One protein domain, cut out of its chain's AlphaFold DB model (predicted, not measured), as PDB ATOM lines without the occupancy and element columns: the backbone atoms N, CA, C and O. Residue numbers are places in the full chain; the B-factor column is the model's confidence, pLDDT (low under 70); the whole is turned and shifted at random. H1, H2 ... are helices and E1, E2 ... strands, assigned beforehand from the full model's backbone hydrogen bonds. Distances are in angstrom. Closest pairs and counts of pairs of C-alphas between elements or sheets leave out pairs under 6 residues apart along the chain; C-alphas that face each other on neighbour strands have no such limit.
ATOM      1  N   THR A   3      17.595   2.161 -31.571       94.06
ATOM      2  CA  THR A   3      18.693   1.892 -30.625       94.06
ATOM      3  C   THR A   3      19.228   3.128 -29.910       94.06
ATOM      4  O   THR A   3      19.441   3.085 -28.707       94.06
ATOM      5  N   ARG A   4      19.417   4.245 -30.625       94.75
ATOM      6  CA  ARG A   4      19.960   5.475 -30.036       94.75
ATOM      7  C   ARG A   4      19.088   6.026 -28.904       94.75
ATOM      8  O   ARG A   4      19.632   6.501 -27.915       94.75
ATOM      9  N   LEU A   5      17.765   5.914 -29.027       96.44
ATOM     10  CA  LEU A   5      16.815   6.373 -28.012       96.44
ATOM     11  C   LEU A   5      16.650   5.379 -26.852       96.44
ATOM     12  O   LEU A   5      16.059   5.737 -25.841       96.44
ATOM     13  N   LEU A   6      17.187   4.156 -26.948       96.12
ATOM     14  CA  LEU A   6      17.256   3.251 -25.790       96.12
ATOM     15  C   LEU A   6      18.243   3.777 -24.733       96.12
ATOM     16  O   LEU A   6      18.073   3.515 -23.548       96.12
ATOM     17  N   ALA A   7      19.237   4.568 -25.143       95.31
ATOM     18  CA  ALA A   7      20.143   5.276 -24.242       95.31
ATOM     19  C   ALA A   7      19.645   6.687 -23.871       95.31
ATOM     20  O   ALA A   7      20.448   7.546 -23.528       95.31
ATOM     21  N   ALA A   8      18.339   6.948 -23.963       97.38
ATOM     22  CA  ALA A   8      17.755   8.179 -23.437       97.38
ATOM     23  C   ALA A   8      17.482   8.055 -21.929       97.38
ATOM     24  O   ALA A   8      17.040   6.992 -21.480       97.38
ATOM     25  N   THR A   9      17.679   9.115 -21.144       96.94
ATOM     26  CA  THR A   9      17.338   9.127 -19.704       96.94
ATOM     27  C   THR A   9      15.849   8.848 -19.455       96.94
ATOM     28  O   THR A   9      15.481   8.242 -18.449       96.94
ATOM     29  N   GLU A  10      14.985   9.208 -20.404       97.19
ATOM     30  CA  GLU A  10      13.535   9.013 -20.356       97.19
ATOM     31  C   GLU A  10      13.084   7.613 -20.813       97.19
ATOM     32  O   GLU A  10      11.898   7.271 -20.703       97.19
ATOM     33  N   ALA A  11      13.997   6.784 -21.333       96.38
ATOM     34  CA  ALA A  11      13.673   5.439 -21.791       96.38
ATOM     35  C   ALA A  11      13.231   4.553 -20.614       96.38
ATOM     36  O   ALA A  11      13.972   4.311 -19.663       96.38
ATOM     37  N   ARG A  12      12.014   4.001 -20.698       95.50
ATOM     38  CA  ARG A  12      11.447   3.103 -19.673       95.50
ATOM     39  C   ARG A  12      11.946   1.666 -19.835       95.50
ATOM     40  O   ARG A  12      11.167   0.755 -20.113       95.50
ATOM     41  N   ILE A  13      13.249   1.480 -19.676       95.19
ATOM     42  CA  ILE A  13      13.927   0.180 -19.687       95.19
ATOM     43  C   ILE A  13      14.708  -0.017 -18.383       95.19
ATOM     44  O   ILE A  13      14.896   0.925 -17.616       95.19
ATOM     45  N   SER A  14      15.139  -1.247 -18.102       96.00
ATOM     46  CA  SER A  14      16.008  -1.496 -16.949       96.00
ATOM     47  C   SER A  14      17.373  -0.828 -17.149       96.00
ATOM     48  O   SER A  14      17.837  -0.658 -18.282       96.00
ATOM     49  N   ARG A  15      18.053  -0.485 -16.051       95.56
ATOM     50  CA  ARG A  15      19.403   0.090 -16.143       95.56
ATOM     51  C   ARG A  15      20.385  -0.930 -16.701       95.56
ATOM     52  O   ARG A  15      21.227  -0.564 -17.509       95.56
ATOM     53  N   GLY A  16      20.234  -2.208 -16.347       96.25
ATOM     54  CA  GLY A  16      21.021  -3.293 -16.932       96.25
ATOM     55  C   GLY A  16      20.902  -3.351 -18.459       96.25
ATOM     56  O   GLY A  16      21.914  -3.469 -19.142       96.25
ATOM     57  N   TYR A  17      19.696  -3.172 -19.013       97.06
ATOM     58  CA  TYR A  17      19.498  -3.079 -20.463       97.06
ATOM     59  C   TYR A  17      20.242  -1.871 -21.027       97.06
ATOM     60  O   TYR A  17      21.011  -2.005 -21.978       97.06
ATOM     61  N   GLN A  18      20.003  -0.684 -20.464       97.06
ATOM     62  CA  GLN A  18      20.586   0.558 -20.968       97.06
ATOM     63  C   GLN A  18      22.119   0.516 -20.956       97.06
ATOM     64  O   GLN A  18      22.757   0.903 -21.935       97.06
ATOM     65  N   ASN A  19      22.706  -0.036 -19.893       96.12
ATOM     66  CA  ASN A  19      24.146  -0.239 -19.780       96.12
ATOM     67  C   ASN A  19      24.682  -1.133 -20.903       96.12
ATOM     68  O   ASN A  19      25.731  -0.835 -21.465       96.12
ATOM     69  N   GLU A  20      23.954  -2.184 -21.283       96.25
ATOM     70  CA  GLU A  20      24.351  -3.053 -22.392       96.25
ATOM     71  C   GLU A  20      24.299  -2.353 -23.754       96.25
ATOM     72  O   GLU A  20      25.148  -2.621 -24.604       96.25
ATOM     73  N   VAL A  21      23.354  -1.427 -23.955       96.00
ATOM     74  CA  VAL A  21      23.304  -0.600 -25.172       96.00
ATOM     75  C   VAL A  21      24.568   0.248 -25.303       96.00
ATOM     76  O   VAL A  21      25.125   0.316 -26.391       96.00
ATOM     77  N   VAL A  22      25.034   0.860 -24.209       95.88
ATOM     78  CA  VAL A  22      26.239   1.712 -24.211       95.88
ATOM     79  C   VAL A  22      27.534   0.891 -24.210       95.88
ATOM     80  O   VAL A  22      28.532   1.296 -24.802       95.88
ATOM     81  N   ARG A  23      27.540  -0.285 -23.568       95.00
ATOM     82  CA  ARG A  23      28.702  -1.187 -23.528       95.00
ATOM     83  C   ARG A  23      29.075  -1.702 -24.918       95.00
ATOM     84  O   ARG A  23      30.250  -1.944 -25.188       95.00
ATOM     85  N   ALA A  24      28.089  -1.957 -25.772       93.25
ATOM     86  CA  ALA A  24      28.323  -2.517 -27.093       93.25
ATOM     87  C   ALA A  24      28.916  -1.460 -28.036       93.25
ATOM     88  O   ALA A  24      28.207  -0.609 -28.560       93.25
ATOM     89  N   THR A  25      30.222  -1.545 -28.292       90.75
ATOM     90  CA  THR A  25      30.962  -0.572 -29.115       90.75
ATOM     91  C   THR A  25      31.151  -0.998 -30.573       90.75
ATOM     92  O   THR A  25      31.789  -0.279 -31.340       90.75
ATOM     93  N   ASP A  26      30.647  -2.167 -30.975       89.06
ATOM     94  CA  ASP A  26      30.877  -2.723 -32.311       89.06
ATOM     95  C   ASP A  26      29.745  -2.466 -33.320       89.06
ATOM     96  O   ASP A  26      28.627  -2.063 -32.990       89.06
ATOM     97  N   GLY A  27      30.065  -2.705 -34.596       79.88
ATOM     98  CA  GLY A  27      29.146  -2.609 -35.729       79.88
ATOM     99  C   GLY A  27      28.305  -3.869 -35.933       79.88
ATOM    100  O   GLY A  27      28.269  -4.396 -37.042       79.88
ATOM    101  N   ALA A  28      27.639  -4.348 -34.879       82.56
ATOM    102  CA  ALA A  28      26.738  -5.507 -34.865       82.56
ATOM    103  C   ALA A  28      27.392  -6.897 -34.806       82.56
ATOM    104  O   ALA A  28      26.662  -7.891 -34.861       82.56
ATOM    105  N   THR A  29      28.713  -7.000 -34.667       91.50
ATOM    106  CA  THR A  29      29.410  -8.292 -34.543       91.50
ATOM    107  C   THR A  29      29.066  -9.016 -33.245       91.50
ATOM    108  O   THR A  29      29.088 -10.242 -33.212       91.50
ATOM    109  N   SER A  30      28.686  -8.284 -32.195       93.00
ATOM    110  CA  SER A  30      28.161  -8.858 -30.948       93.00
ATOM    111  C   SER A  30      26.643  -9.042 -30.949       93.00
ATOM    112  O   SER A  30      26.049  -9.247 -29.892       93.00
ATOM    113  N   THR A  31      25.981  -8.977 -32.110       95.75
ATOM    114  CA  THR A  31      24.526  -9.142 -32.216       95.75
ATOM    115  C   THR A  31      24.140 -10.344 -33.062       95.75
ATOM    116  O   THR A  31      24.849 -10.740 -33.984       95.75
ATOM    117  N   VAL A  32      22.950 -10.876 -32.811       96.62
ATOM    118  CA  VAL A  32      22.360 -11.968 -33.584       96.62
ATOM    119  C   VAL A  32      20.894 -11.679 -33.889       96.62
ATOM    120  O   VAL A  32      20.207 -11.014 -33.109       96.62
ATOM    121  N   ARG A  33      20.407 -12.162 -35.039       97.00
ATOM    122  CA  ARG A  33      18.971 -12.224 -35.333       97.00
ATOM    123  C   ARG A  33      18.445 -13.593 -34.927       97.00
ATOM    124  O   ARG A  33      18.941 -14.595 -35.428       97.00
ATOM    125  N   THR A  34      17.478 -13.640 -34.016       97.12
ATOM    126  CA  THR A  34      16.943 -14.913 -33.513       97.12
ATOM    127  C   THR A  34      15.551 -14.759 -32.904       97.12
ATOM    128  O   THR A  34      15.262 -13.746 -32.269       97.12
ATOM    129  N   GLN A  35      14.712 -15.792 -33.037       97.56
ATOM    130  CA  GLN A  35      13.448 -15.921 -32.301       97.56
ATOM    131  C   GLN A  35      13.626 -16.486 -30.882       97.56
ATOM    132  O   GLN A  35      12.670 -16.479 -30.108       97.56
ATOM    133  N   LEU A  36      14.832 -16.940 -30.502       98.06
ATOM    134  CA  LEU A  36      15.096 -17.577 -29.205       98.06
ATOM    135  C   LEU A  36      14.525 -16.761 -28.042       98.06
ATOM    136  O   LEU A  36      13.801 -17.287 -27.206       98.06
ATOM    137  N   TYR A  37      14.806 -15.461 -28.011       97.50
ATOM    138  CA  TYR A  37      14.368 -14.585 -26.929       97.50
ATOM    139  C   TYR A  37      12.855 -14.341 -26.901       97.50
ATOM    140  O   TYR A  37      12.293 -14.131 -25.829       97.50
ATOM    141  N   ASN A  38      12.172 -14.403 -28.048       97.00
ATOM    142  CA  ASN A  38      10.711 -14.376 -28.081       97.00
ATOM    143  C   ASN A  38      10.148 -15.666 -27.479       97.00
ATOM    144  O   ASN A  38       9.302 -15.606 -26.585       97.00
ATOM    145  N   HIS A  39      10.698 -16.815 -27.877       97.81
ATOM    146  CA  HIS A  39      10.308 -18.121 -27.350       97.81
ATOM    147  C   HIS A  39      10.563 -18.236 -25.840       97.81
ATOM    148  O   HIS A  39       9.682 -18.675 -25.103       97.81
ATOM    149  N   LEU A  40      11.714 -17.765 -25.341       97.81
ATOM    150  CA  LEU A  40      12.023 -17.728 -23.902       97.81
ATOM    151  C   LEU A  40      11.022 -16.876 -23.104       97.81
ATOM    152  O   LEU A  40      10.775 -17.137 -21.930       97.81
ATOM    153  N   ARG A  41      10.384 -15.894 -23.744       95.31
ATOM    154  CA  ARG A  41       9.328 -15.059 -23.151       95.31
ATOM    155  C   ARG A  41       7.917 -15.591 -23.425       95.31
ATOM    156  O   ARG A  41       6.942 -14.905 -23.137       95.31
ATOM    157  N   GLY A  42       7.800 -16.792 -23.990       96.38
ATOM    158  CA  GLY A  42       6.527 -17.441 -24.299       96.38
ATOM    159  C   GLY A  42       5.814 -16.897 -25.541       96.38
ATOM    160  O   GLY A  42       4.646 -17.205 -25.752       96.38
ATOM    161  N   THR A  43       6.479 -16.080 -26.359       96.25
ATOM    162  CA  THR A  43       5.911 -15.536 -27.599       96.25
ATOM    163  C   THR A  43       6.362 -16.380 -28.783       96.25
ATOM    164  O   THR A  43       7.543 -16.379 -29.118       96.25
ATOM    165  N   PHE A  44       5.422 -17.063 -29.431       96.25
ATOM    166  CA  PHE A  44       5.668 -17.960 -30.565       96.25
ATOM    167  C   PHE A  44       4.881 -17.523 -31.805       96.25
ATOM    168  O   PHE A  44       3.945 -16.731 -31.707       96.25
ATOM    169  N   GLY A  45       5.247 -18.068 -32.968       94.56
ATOM    170  CA  GLY A  45       4.493 -17.901 -34.218       94.56
ATOM    171  C   GLY A  45       4.949 -16.746 -35.112       94.56
ATOM    172  O   GLY A  45       4.382 -16.559 -36.185       94.56
ATOM    173  N   TRP A  46       5.980 -15.996 -34.717       94.62
ATOM    174  CA  TRP A  46       6.624 -15.039 -35.618       94.62
ATOM    175  C   TRP A  46       7.440 -15.777 -36.687       94.62
ATOM    176  O   TRP A  46       8.241 -16.640 -36.325       94.62
ATOM    177  N   PRO A  47       7.298 -15.432 -37.980       94.44
ATOM    178  CA  PRO A  47       8.159 -15.980 -39.024       94.44
ATOM    179  C   PRO A  47       9.629 -15.589 -38.818       94.44
ATOM    180  O   PRO A  47       9.931 -14.522 -38.272       94.44
ATOM    181  N   ASP A  48      10.551 -16.419 -39.310       90.69
ATOM    182  CA  ASP A  48      11.996 -16.209 -39.145       90.69
ATOM    183  C   ASP A  48      12.484 -14.880 -39.741       90.69
ATOM    184  O   ASP A  48      13.349 -14.223 -39.155       90.69
ATOM    185  N   ASP A  49      11.862 -14.409 -40.827       93.88
ATOM    186  CA  ASP A  49      12.163 -13.115 -41.459       93.88
ATOM    187  C   ASP A  49      11.954 -11.919 -40.518       93.88
ATOM    188  O   ASP A  49      12.624 -10.886 -40.645       93.88
ATOM    189  N   PHE A  50      11.083 -12.076 -39.518       93.25
ATOM    190  CA  PHE A  50      10.792 -11.077 -38.490       93.25
ATOM    191  C   PHE A  50      11.598 -11.294 -37.204       93.25
ATOM    192  O   PHE A  50      11.278 -10.712 -36.168       93.25
ATOM    193  N   SER A  51      12.671 -12.093 -37.254       94.88
ATOM    194  CA  SER A  51      13.561 -12.289 -36.108       94.88
ATOM    195  C   SER A  51      14.149 -10.956 -35.642       94.88
ATOM    196  O   SER A  51      14.825 -10.284 -36.447       94.88
ATOM    197  N   PRO A  52      13.936 -10.564 -34.371       95.12
ATOM    198  CA  PRO A  52      14.531  -9.359 -33.820       95.12
ATOM    199  C   PRO A  52      16.049  -9.515 -33.726       95.12
ATOM    200  O   PRO A  52      16.581 -10.627 -33.710       95.12
ATOM    201  N   ARG A  53      16.752  -8.384 -33.652       96.56
ATOM    202  CA  ARG A  53      18.194  -8.346 -33.396       96.56
ATOM    203  C   ARG A  53      18.450  -8.062 -31.921       96.56
ATOM    204  O   ARG A  53      17.901  -7.104 -31.380       96.56
ATOM    205  N   ALA A  54      19.288  -8.876 -31.294       96.88
ATOM    206  CA  ALA A  54      19.678  -8.733 -29.896       96.88
ATOM    207  C   ALA A  54      21.187  -8.893 -29.723       96.88
ATOM    208  O   ALA A  54      21.838  -9.525 -30.558       96.88
ATOM    209  N   LEU A  55      21.734  -8.346 -28.638       97.00
ATOM    210  CA  LEU A  55      23.099  -8.657 -28.216       97.00
ATOM    211  C   LEU A  55      23.220 -10.143 -27.858       97.00
ATOM    212  O   LEU A  55      22.293 -10.769 -27.334       97.00
ATOM    213  N   ILE A  56      24.384 -10.702 -28.160       97.69
ATOM    214  CA  ILE A  56      24.771 -12.042 -27.745       97.69
ATOM    215  C   ILE A  56      25.025 -12.018 -26.237       97.69
ATOM    216  O   ILE A  56      25.785 -11.190 -25.737       97.69
ATOM    217  N   ASN A  57      24.392 -12.948 -25.529       97.75
ATOM    218  CA  ASN A  57      24.580 -13.178 -24.104       97.75
ATOM    219  C   ASN A  57      24.664 -14.687 -23.819       97.75
ATOM    220  O   ASN A  57      24.650 -15.513 -24.743       97.75
ATOM    221  N   ARG A  58      24.689 -15.064 -22.538       98.31
ATOM    222  CA  ARG A  58      24.795 -16.461 -22.114       98.31
ATOM    223  C   ARG A  58      23.666 -17.352 -22.645       98.31
ATOM    224  O   ARG A  58      23.939 -18.491 -23.006       98.31
ATOM    225  N   SER A  59      22.429 -16.862 -22.744       98.31
ATOM    226  CA  SER A  59      21.306 -17.651 -23.283       98.31
ATOM    227  C   SER A  59      21.529 -18.057 -24.740       98.31
ATOM    228  O   SER A  59      21.234 -19.194 -25.104       98.31
ATOM    229  N   TRP A  60      22.071 -17.161 -25.570       98.38
ATOM    230  CA  TRP A  60      22.415 -17.493 -26.956       98.38
ATOM    231  C   TRP A  60      23.587 -18.476 -27.040       98.38
ATOM    232  O   TRP A  60      23.528 -19.438 -27.803       98.38
ATOM    233  N   VAL A  61      24.632 -18.259 -26.238       98.38
ATOM    234  CA  VAL A  61      25.812 -19.140 -26.207       98.38
ATOM    235  C   VAL A  61      25.424 -20.563 -25.796       98.38
ATOM    236  O   VAL A  61      25.787 -21.518 -26.476       98.38
ATOM    237  N   ASP A  62      24.629 -20.707 -24.736       98.62
ATOM    238  CA  ASP A  62      24.153 -22.006 -24.255       98.62
ATOM    239  C   ASP A  62      23.225 -22.681 -25.280       98.62
ATOM    240  O   ASP A  62      23.293 -23.893 -25.485       98.62
ATOM    241  N   HIS A  63      22.387 -21.902 -25.972       98.44
ATOM    242  CA  HIS A  63      21.565 -22.410 -27.069       98.44
ATOM    243  C   HIS A  63      22.421 -22.982 -28.208       98.44
ATOM    244  O   HIS A  63      22.159 -24.094 -28.662       98.44
ATOM    245  N   GLN A  64      23.472 -22.273 -28.632       98.31
ATOM    246  CA  GLN A  64      24.397 -22.774 -29.655       98.31
ATOM    247  C   GLN A  64      25.182 -24.007 -29.194       98.31
ATOM    248  O   GLN A  64      25.514 -24.860 -30.014       98.31
ATOM    249  N   ALA A  65      25.437 -24.132 -27.891       98.31
ATOM    250  CA  ALA A  65      26.055 -25.311 -27.291       98.31
ATOM    251  C   ALA A  65      25.096 -26.514 -27.153       98.31
ATOM    252  O   ALA A  65      25.511 -27.573 -26.687       98.31
ATOM    253  N   GLY A  66      23.825 -26.374 -27.550       98.38
ATOM    254  CA  GLY A  66      22.844 -27.459 -27.539       98.38
ATOM    255  C   GLY A  66      22.136 -27.669 -26.199       98.38
ATOM    256  O   GLY A  66      21.560 -28.735 -25.979       98.38
ATOM    257  N   VAL A  67      22.152 -26.682 -25.293       98.56
ATOM    258  CA  VAL A  67      21.377 -26.769 -24.047       98.56
ATOM    259  C   VAL A  67      19.877 -26.858 -24.378       98.56
ATOM    260  O   VAL A  67      19.377 -26.036 -25.153       98.56
ATOM    261  N   PRO A  68      19.132 -27.818 -23.793       98.56
ATOM    262  CA  PRO A  68      17.707 -27.978 -24.064       98.56
ATOM    263  C   PRO A  68      16.893 -26.717 -23.761       98.56
ATOM    264  O   PRO A  68      17.139 -26.028 -22.767       98.56
ATOM    265  N   PHE A  69      15.873 -26.452 -24.583       98.31
ATOM    266  CA  PHE A  69      15.047 -25.247 -24.471       98.31
ATOM    267  C   PHE A  69      14.401 -25.085 -23.091       98.31
ATOM    268  O   PHE A  69      14.460 -23.997 -22.529       98.31
ATOM    269  N   ASP A  70      13.862 -26.156 -22.504       98.31
ATOM    270  CA  ASP A  70      13.226 -26.096 -21.181       98.31
ATOM    271  C   ASP A  70      14.201 -25.625 -20.093       98.31
ATOM    272  O   ASP A  70      13.845 -24.836 -19.216       98.31
ATOM    273  N   ARG A  71      15.473 -26.034 -20.195       98.50
ATOM    274  CA  ARG A  71      16.523 -25.573 -19.285       98.50
ATOM    275  C   ARG A  71      16.869 -24.105 -19.527       98.50
ATOM    276  O   ARG A  71      17.033 -23.361 -18.563       98.50
ATOM    277  N   LEU A  72      16.956 -23.674 -20.787       98.62
ATOM    278  CA  LEU A  72      17.163 -22.261 -21.128       98.62
ATOM    279  C   LEU A  72      16.015 -21.388 -20.612       98.62
ATOM    280  O   LEU A  72      16.266 -20.319 -20.059       98.62
ATOM    281  N   LYS A  73      14.771 -21.856 -20.754       98.38
ATOM    282  CA  LYS A  73      13.563 -21.182 -20.272       98.38
ATOM    283  C   LYS A  73      13.603 -20.997 -18.761       98.38
ATOM    284  O   LYS A  73      13.418 -19.877 -18.295       98.38
ATOM    285  N   GLN A  74      13.921 -22.057 -18.016       98.38
ATOM    286  CA  GLN A  74      14.081 -21.984 -16.564       98.38
ATOM    287  C   GLN A  74      15.130 -20.933 -16.163       98.38
ATOM    288  O   GLN A  74      14.849 -20.049 -15.360       98.38
ATOM    289  N   LEU A  75      16.326 -20.999 -16.753       98.19
ATOM    290  CA  LEU A  75      17.428 -20.086 -16.431       98.19
ATOM    291  C   LEU A  75      17.122 -18.630 -16.817       98.19
ATOM    292  O   LEU A  75      17.552 -17.699 -16.138       98.19
ATOM    293  N   HIS A  76      16.391 -18.421 -17.913       98.38
ATOM    294  CA  HIS A  76      15.896 -17.107 -18.308       98.38
ATOM    295  C   HIS A  76      14.913 -16.548 -17.272       98.38
ATOM    296  O   HIS A  76      15.027 -15.383 -16.897       98.38
ATOM    297  N   ASP A  77      13.967 -17.359 -16.795       97.88
ATOM    298  CA  ASP A  77      12.967 -16.924 -15.816       97.88
ATOM    299  C   ASP A  77      13.601 -16.600 -14.455       97.88
ATOM    300  O   ASP A  77      13.255 -15.592 -13.837       97.88
ATOM    301  N   GLU A  78      14.587 -17.393 -14.025       97.56
ATOM    302  CA  GLU A  78      15.406 -17.108 -12.838       97.56
ATOM    303  C   GLU A  78      16.138 -15.761 -12.977       97.56
ATOM    304  O   GLU A  78      16.092 -14.924 -12.074       97.56
ATOM    305  N   ALA A  79      16.756 -15.501 -14.134       97.25
ATOM    306  CA  ALA A  79      17.419 -14.228 -14.409       97.25
ATOM    307  C   ALA A  79      16.438 -13.046 -14.488       97.25
ATOM    308  O   ALA A  79      16.776 -11.941 -14.068       97.25
ATOM    309  N   ALA A  80      15.217 -13.265 -14.987       95.94
ATOM    310  CA  ALA A  80      14.174 -12.242 -15.042       95.94
ATOM    311  C   ALA A  80      13.734 -11.799 -13.640       95.94
ATOM    312  O   ALA A  80      13.431 -10.624 -13.433       95.94
ATOM    313  N   ALA A  81      13.753 -12.714 -12.668       95.75
ATOM    314  CA  ALA A  81      13.467 -12.410 -11.270       95.75
ATOM    315  C   ALA A  81      14.622 -11.679 -10.550       95.75
ATOM    316  O   ALA A  81      14.393 -11.044  -9.524       95.75
ATOM    317  N   ALA A  82      15.847 -11.723 -11.088       92.56
ATOM    318  CA  ALA A  82      17.046 -11.144 -10.473       92.56
ATOM    319  C   ALA A  82      17.252  -9.638 -10.759       92.56
ATOM    320  O   ALA A  82      18.266  -9.058 -10.361       92.56
ATOM    321  N   GLY A  83      16.312  -8.983 -11.449       92.88
ATOM    322  CA  GLY A  83      16.389  -7.555 -11.763       92.88
ATOM    323  C   GLY A  83      17.538  -7.217 -12.719       92.88
ATOM    324  O   GLY A  83      17.688  -7.839 -13.773       92.88
ATOM    325  N   ASP A  84      18.356  -6.218 -12.369       93.38
ATOM    326  CA  ASP A  84      19.453  -5.753 -13.233       93.38
ATOM    327  C   ASP A  84      20.577  -6.794 -13.417       93.38
ATOM    328  O   ASP A  84      21.301  -6.739 -14.409       93.38
ATOM    329  N   ALA A  85      20.688  -7.790 -12.530       92.38
ATOM    330  CA  ALA A  85      21.672  -8.867 -12.655       92.38
ATOM    331  C   ALA A  85      21.371  -9.845 -13.811       92.38
ATOM    332  O   ALA A  85      22.236 -10.625 -14.200       92.38
ATOM    333  N   GLY A  86      20.156  -9.813 -14.372       96.00
ATOM    334  CA  GLY A  86      19.787 -10.638 -15.526       96.00
ATOM    335  C   GLY A  86      20.349 -10.143 -16.867       96.00
ATOM    336  O   GLY A  86      20.232 -10.850 -17.872       96.00
ATOM    337  N   TRP A  87      20.944  -8.949 -16.896       97.06
ATOM    338  CA  TRP A  87      21.528  -8.310 -18.080       97.06
ATOM    339  C   TRP A  87      23.045  -8.525 -18.131       97.06
ATOM    340  O   TRP A  87      23.642  -9.000 -17.168       97.06
ATOM    341  N   GLY A  88      23.682  -8.192 -19.252       95.56
ATOM    342  CA  GLY A  88      25.121  -8.399 -19.430       95.56
ATOM    343  C   GLY A  88      25.470  -9.507 -20.415       95.56
ATOM    344  O   GLY A  88      24.613 -10.278 -20.848       95.56
ATOM    345  N   VAL A  89      26.768  -9.629 -20.698       95.31
ATOM    346  CA  VAL A  89      27.342 -10.726 -21.498       95.31
ATOM    347  C   VAL A  89      27.046 -12.089 -20.860       95.31
ATOM    348  O   VAL A  89      26.651 -13.021 -21.557       95.31
ATOM    349  N   ASP A  90      27.163 -12.189 -19.534       96.12
ATOM    350  CA  ASP A  90      26.778 -13.384 -18.768       96.12
ATOM    351  C   ASP A  90      25.298 -13.392 -18.348       96.12
ATOM    352  O   ASP A  90      24.806 -14.383 -17.800       96.12
ATOM    353  N   GLY A  91      24.576 -12.310 -18.643       97.06
ATOM    354  CA  GLY A  91      23.139 -12.212 -18.455       97.06
ATOM    355  C   GLY A  91      22.372 -13.157 -19.376       97.06
ATOM    356  O   GLY A  91      22.902 -13.747 -20.322       97.06
ATOM    357  N   ARG A  92      21.078 -13.302 -19.095       98.06
ATOM    358  CA  ARG A  92      20.185 -14.217 -19.823       98.06
ATOM    359  C   ARG A  92      18.982 -13.524 -20.451       98.06
ATOM    360  O   ARG A  92      18.267 -14.161 -21.227       98.06
ATOM    361  N   LEU A  93      18.797 -12.233 -20.170       97.88
ATOM    362  CA  LEU A  93      17.720 -11.403 -20.700       97.88
ATOM    363  C   LEU A  93      18.092 -10.762 -22.038       97.88
ATOM    364  O   LEU A  93      19.251 -10.460 -22.313       97.88
ATOM    365  N   ALA A  94      17.087 -10.563 -22.886       97.19
ATOM    366  CA  ALA A  94      17.275 -10.087 -24.249       97.19
ATOM    367  C   ALA A  94      17.479  -8.567 -24.321       97.19
ATOM    368  O   ALA A  94      16.533  -7.808 -24.102       97.19
ATOM    369  N   THR A  95      18.671  -8.123 -24.724       97.38
ATOM    370  CA  THR A  95      18.943  -6.714 -25.063       97.38
ATOM    371  C   THR A  95      18.752  -6.497 -26.563       97.38
ATOM    372  O   THR A  95      19.643  -6.799 -27.358       97.38
ATOM    373  N   TYR A  96      17.584  -5.998 -26.971       96.56
ATOM    374  CA  TYR A  96      17.267  -5.745 -28.381       96.56
ATOM    375  C   TYR A  96      17.928  -4.465 -28.904       96.56
ATOM    376  O   TYR A  96      17.642  -3.359 -28.460       96.56
ATOM    377  N   VAL A  97      18.786  -4.597 -29.911       96.56
ATOM    378  CA  VAL A  97      19.523  -3.467 -30.486       96.56
ATOM    379  C   VAL A  97      19.629  -3.599 -31.999       96.56
ATOM    380  O   VAL A  97      19.673  -4.690 -32.560       96.56
ATOM    381  N   GLY A  98      19.673  -2.462 -32.684       94.44
ATOM    382  CA  GLY A  98      20.004  -2.382 -34.108       94.44
ATOM    383  C   GLY A  98      21.505  -2.525 -34.380       94.44
ATOM    384  O   GLY A  98      22.326  -2.462 -33.473       94.44
ATOM    385  N   ALA A  99      21.868  -2.659 -35.657       92.31
ATOM    386  CA  ALA A  99      23.255  -2.883 -36.080       92.31
ATOM    387  C   ALA A  99      24.211  -1.704 -35.798       92.31
ATOM    388  O   ALA A  99      25.416  -1.889 -35.699       92.31
ATOM    389  N   ALA A 100      23.672  -0.495 -35.637       92.50
ATOM    390  CA  ALA A 100      24.442   0.707 -35.331       92.50
ATOM    391  C   ALA A 100      24.667   0.918 -33.819       92.50
ATOM    392  O   ALA A 100      24.856   2.053 -33.388       92.50
ATOM    393  N   VAL A 101      24.585  -0.139 -33.000       94.81
ATOM    394  CA  VAL A 101      24.705  -0.026 -31.535       94.81
ATOM    395  C   VAL A 101      26.034   0.605 -31.109       94.81
ATOM    396  O   VAL A 101      26.009   1.487 -30.262       94.81
ATOM    397  N   GLY A 102      27.143   0.313 -31.801       94.44
ATOM    398  CA  GLY A 102      28.451   0.924 -31.534       94.44
ATOM    399  C   GLY A 102      28.544   2.444 -31.719       94.44
ATOM    400  O   GLY A 102      29.554   3.049 -31.359       94.44
ATOM    401  N   LEU A 103      27.509   3.092 -32.265       94.00
ATOM    402  CA  LEU A 103      27.420   4.555 -32.316       94.00
ATOM    403  C   LEU A 103      26.826   5.163 -31.035       94.00
ATOM    404  O   LEU A 103      26.902   6.375 -30.850       94.00
ATOM    405  N   VAL A 104      26.238   4.353 -30.153       94.88
ATOM    406  CA  VAL A 104      25.644   4.803 -28.892       94.88
ATOM    407  C   VAL A 104      26.707   4.750 -27.797       94.88
ATOM    408  O   VAL A 104      27.060   3.679 -27.321       94.88
ATOM    409  N   ARG A 105      27.251   5.912 -27.420       92.81
ATOM    410  CA  ARG A 105      28.437   6.011 -26.543       92.81
ATOM    411  C   ARG A 105      28.148   6.556 -25.146       92.81
ATOM    412  O   ARG A 105      29.013   6.485 -24.279       92.81
ATOM    413  N   SER A 106      26.960   7.103 -24.934       95.19
ATOM    414  CA  SER A 106      26.542   7.717 -23.677       95.19
ATOM    415  C   SER A 106      25.032   7.604 -23.498       95.19
ATOM    416  O   SER A 106      24.291   7.341 -24.453       95.19
ATOM    417  N   VAL A 107      24.606   7.774 -22.246       97.06
ATOM    418  CA  VAL A 107      23.210   8.019 -21.890       97.06
ATOM    419  C   VAL A 107      23.023   9.526 -21.805       97.06
ATOM    420  O   VAL A 107      23.744  10.175 -21.052       97.06
ATOM    421  N   ASP A 108      22.064  10.057 -22.555       97.00
ATOM    422  CA  ASP A 108      21.789  11.497 -22.632       97.00
ATOM    423  C   ASP A 108      20.276  11.744 -22.578       97.00
ATOM    424  O   ASP A 108      19.486  10.817 -22.758       97.00
TER     425      ASP A 108
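What this domain is: This is residues 3 to 108 of the 132 residues of the protein "Nitronate monooxygenase" of Tolypocladium paradoxum (UniProt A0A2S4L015). Short helices make a loose arch round a middle filled by chain: the helical hairpin of H4 and H5, with H3 near it, is at one end, H1 and H2 are at the other, and H6 lies between H5 and H2. The small ribbon of E1 and E2 lies near the middle, and part of the unnamed stretch 87 to 108 runs through it. The printed part has 106 residues, with six named helices and two named strands in the order H1 H2 E1 H3 E2 H4 H5 H6; the sheet E1 - E2 is antiparallel. The class is mostly helix, though under half of the residues are in named elements. The whole is compact, with a radius of gyration of the C-alphas of 13.4 A and spans of 39 by 31 by 23 A.

Where its parts are: H1 is residues 3 to 6, from C-alpha 3 at (18.693, 1.892, -30.625). H2 is residues 15 to 23, 11.9 A long. E1 is residues 31 to 33, H3 is 36 to 40 and E2 is 53 to 55. H4 is residues 58 to 64, 9.8 A long. H5, residues 69 to 81, is 18.5 A long. H6, residues 83 to 86, ends with C-alpha 86 at (19.787, -10.638, -15.526).

How they stand to each other: H1 and H2 only just touch, with 3 pairs of C-alphas within 8 A, the closest those of Leu 6 and Gln 18, 6.4 A. H2 touches H6, closest at the C-alphas of Gly 16 and Asp 84, 4.7 A. E1 and E2 are antiparallel at 147 degrees; N 32 and O 54 are within hydrogen-bond range at 2.9 A. H4 and H5 form a hairpin and touch, closest at the C-alphas of Ser 59 and Leu 72, 6.6 A, with a shallow tilt of 8 degrees, opposite ways. H2, H3, H4 and H5 have every O i to N i+4 pair within hydrogen-bond range; H1 and H6 are too short for one.

The domain as a whole: The farthest C-alphas, those of Pro 68 and Asp 108, are 39.7 A apart. The printed part has no cut; the link from H3 to E2, 12 residues, is long. No printed residue is under 70 in pLDDT.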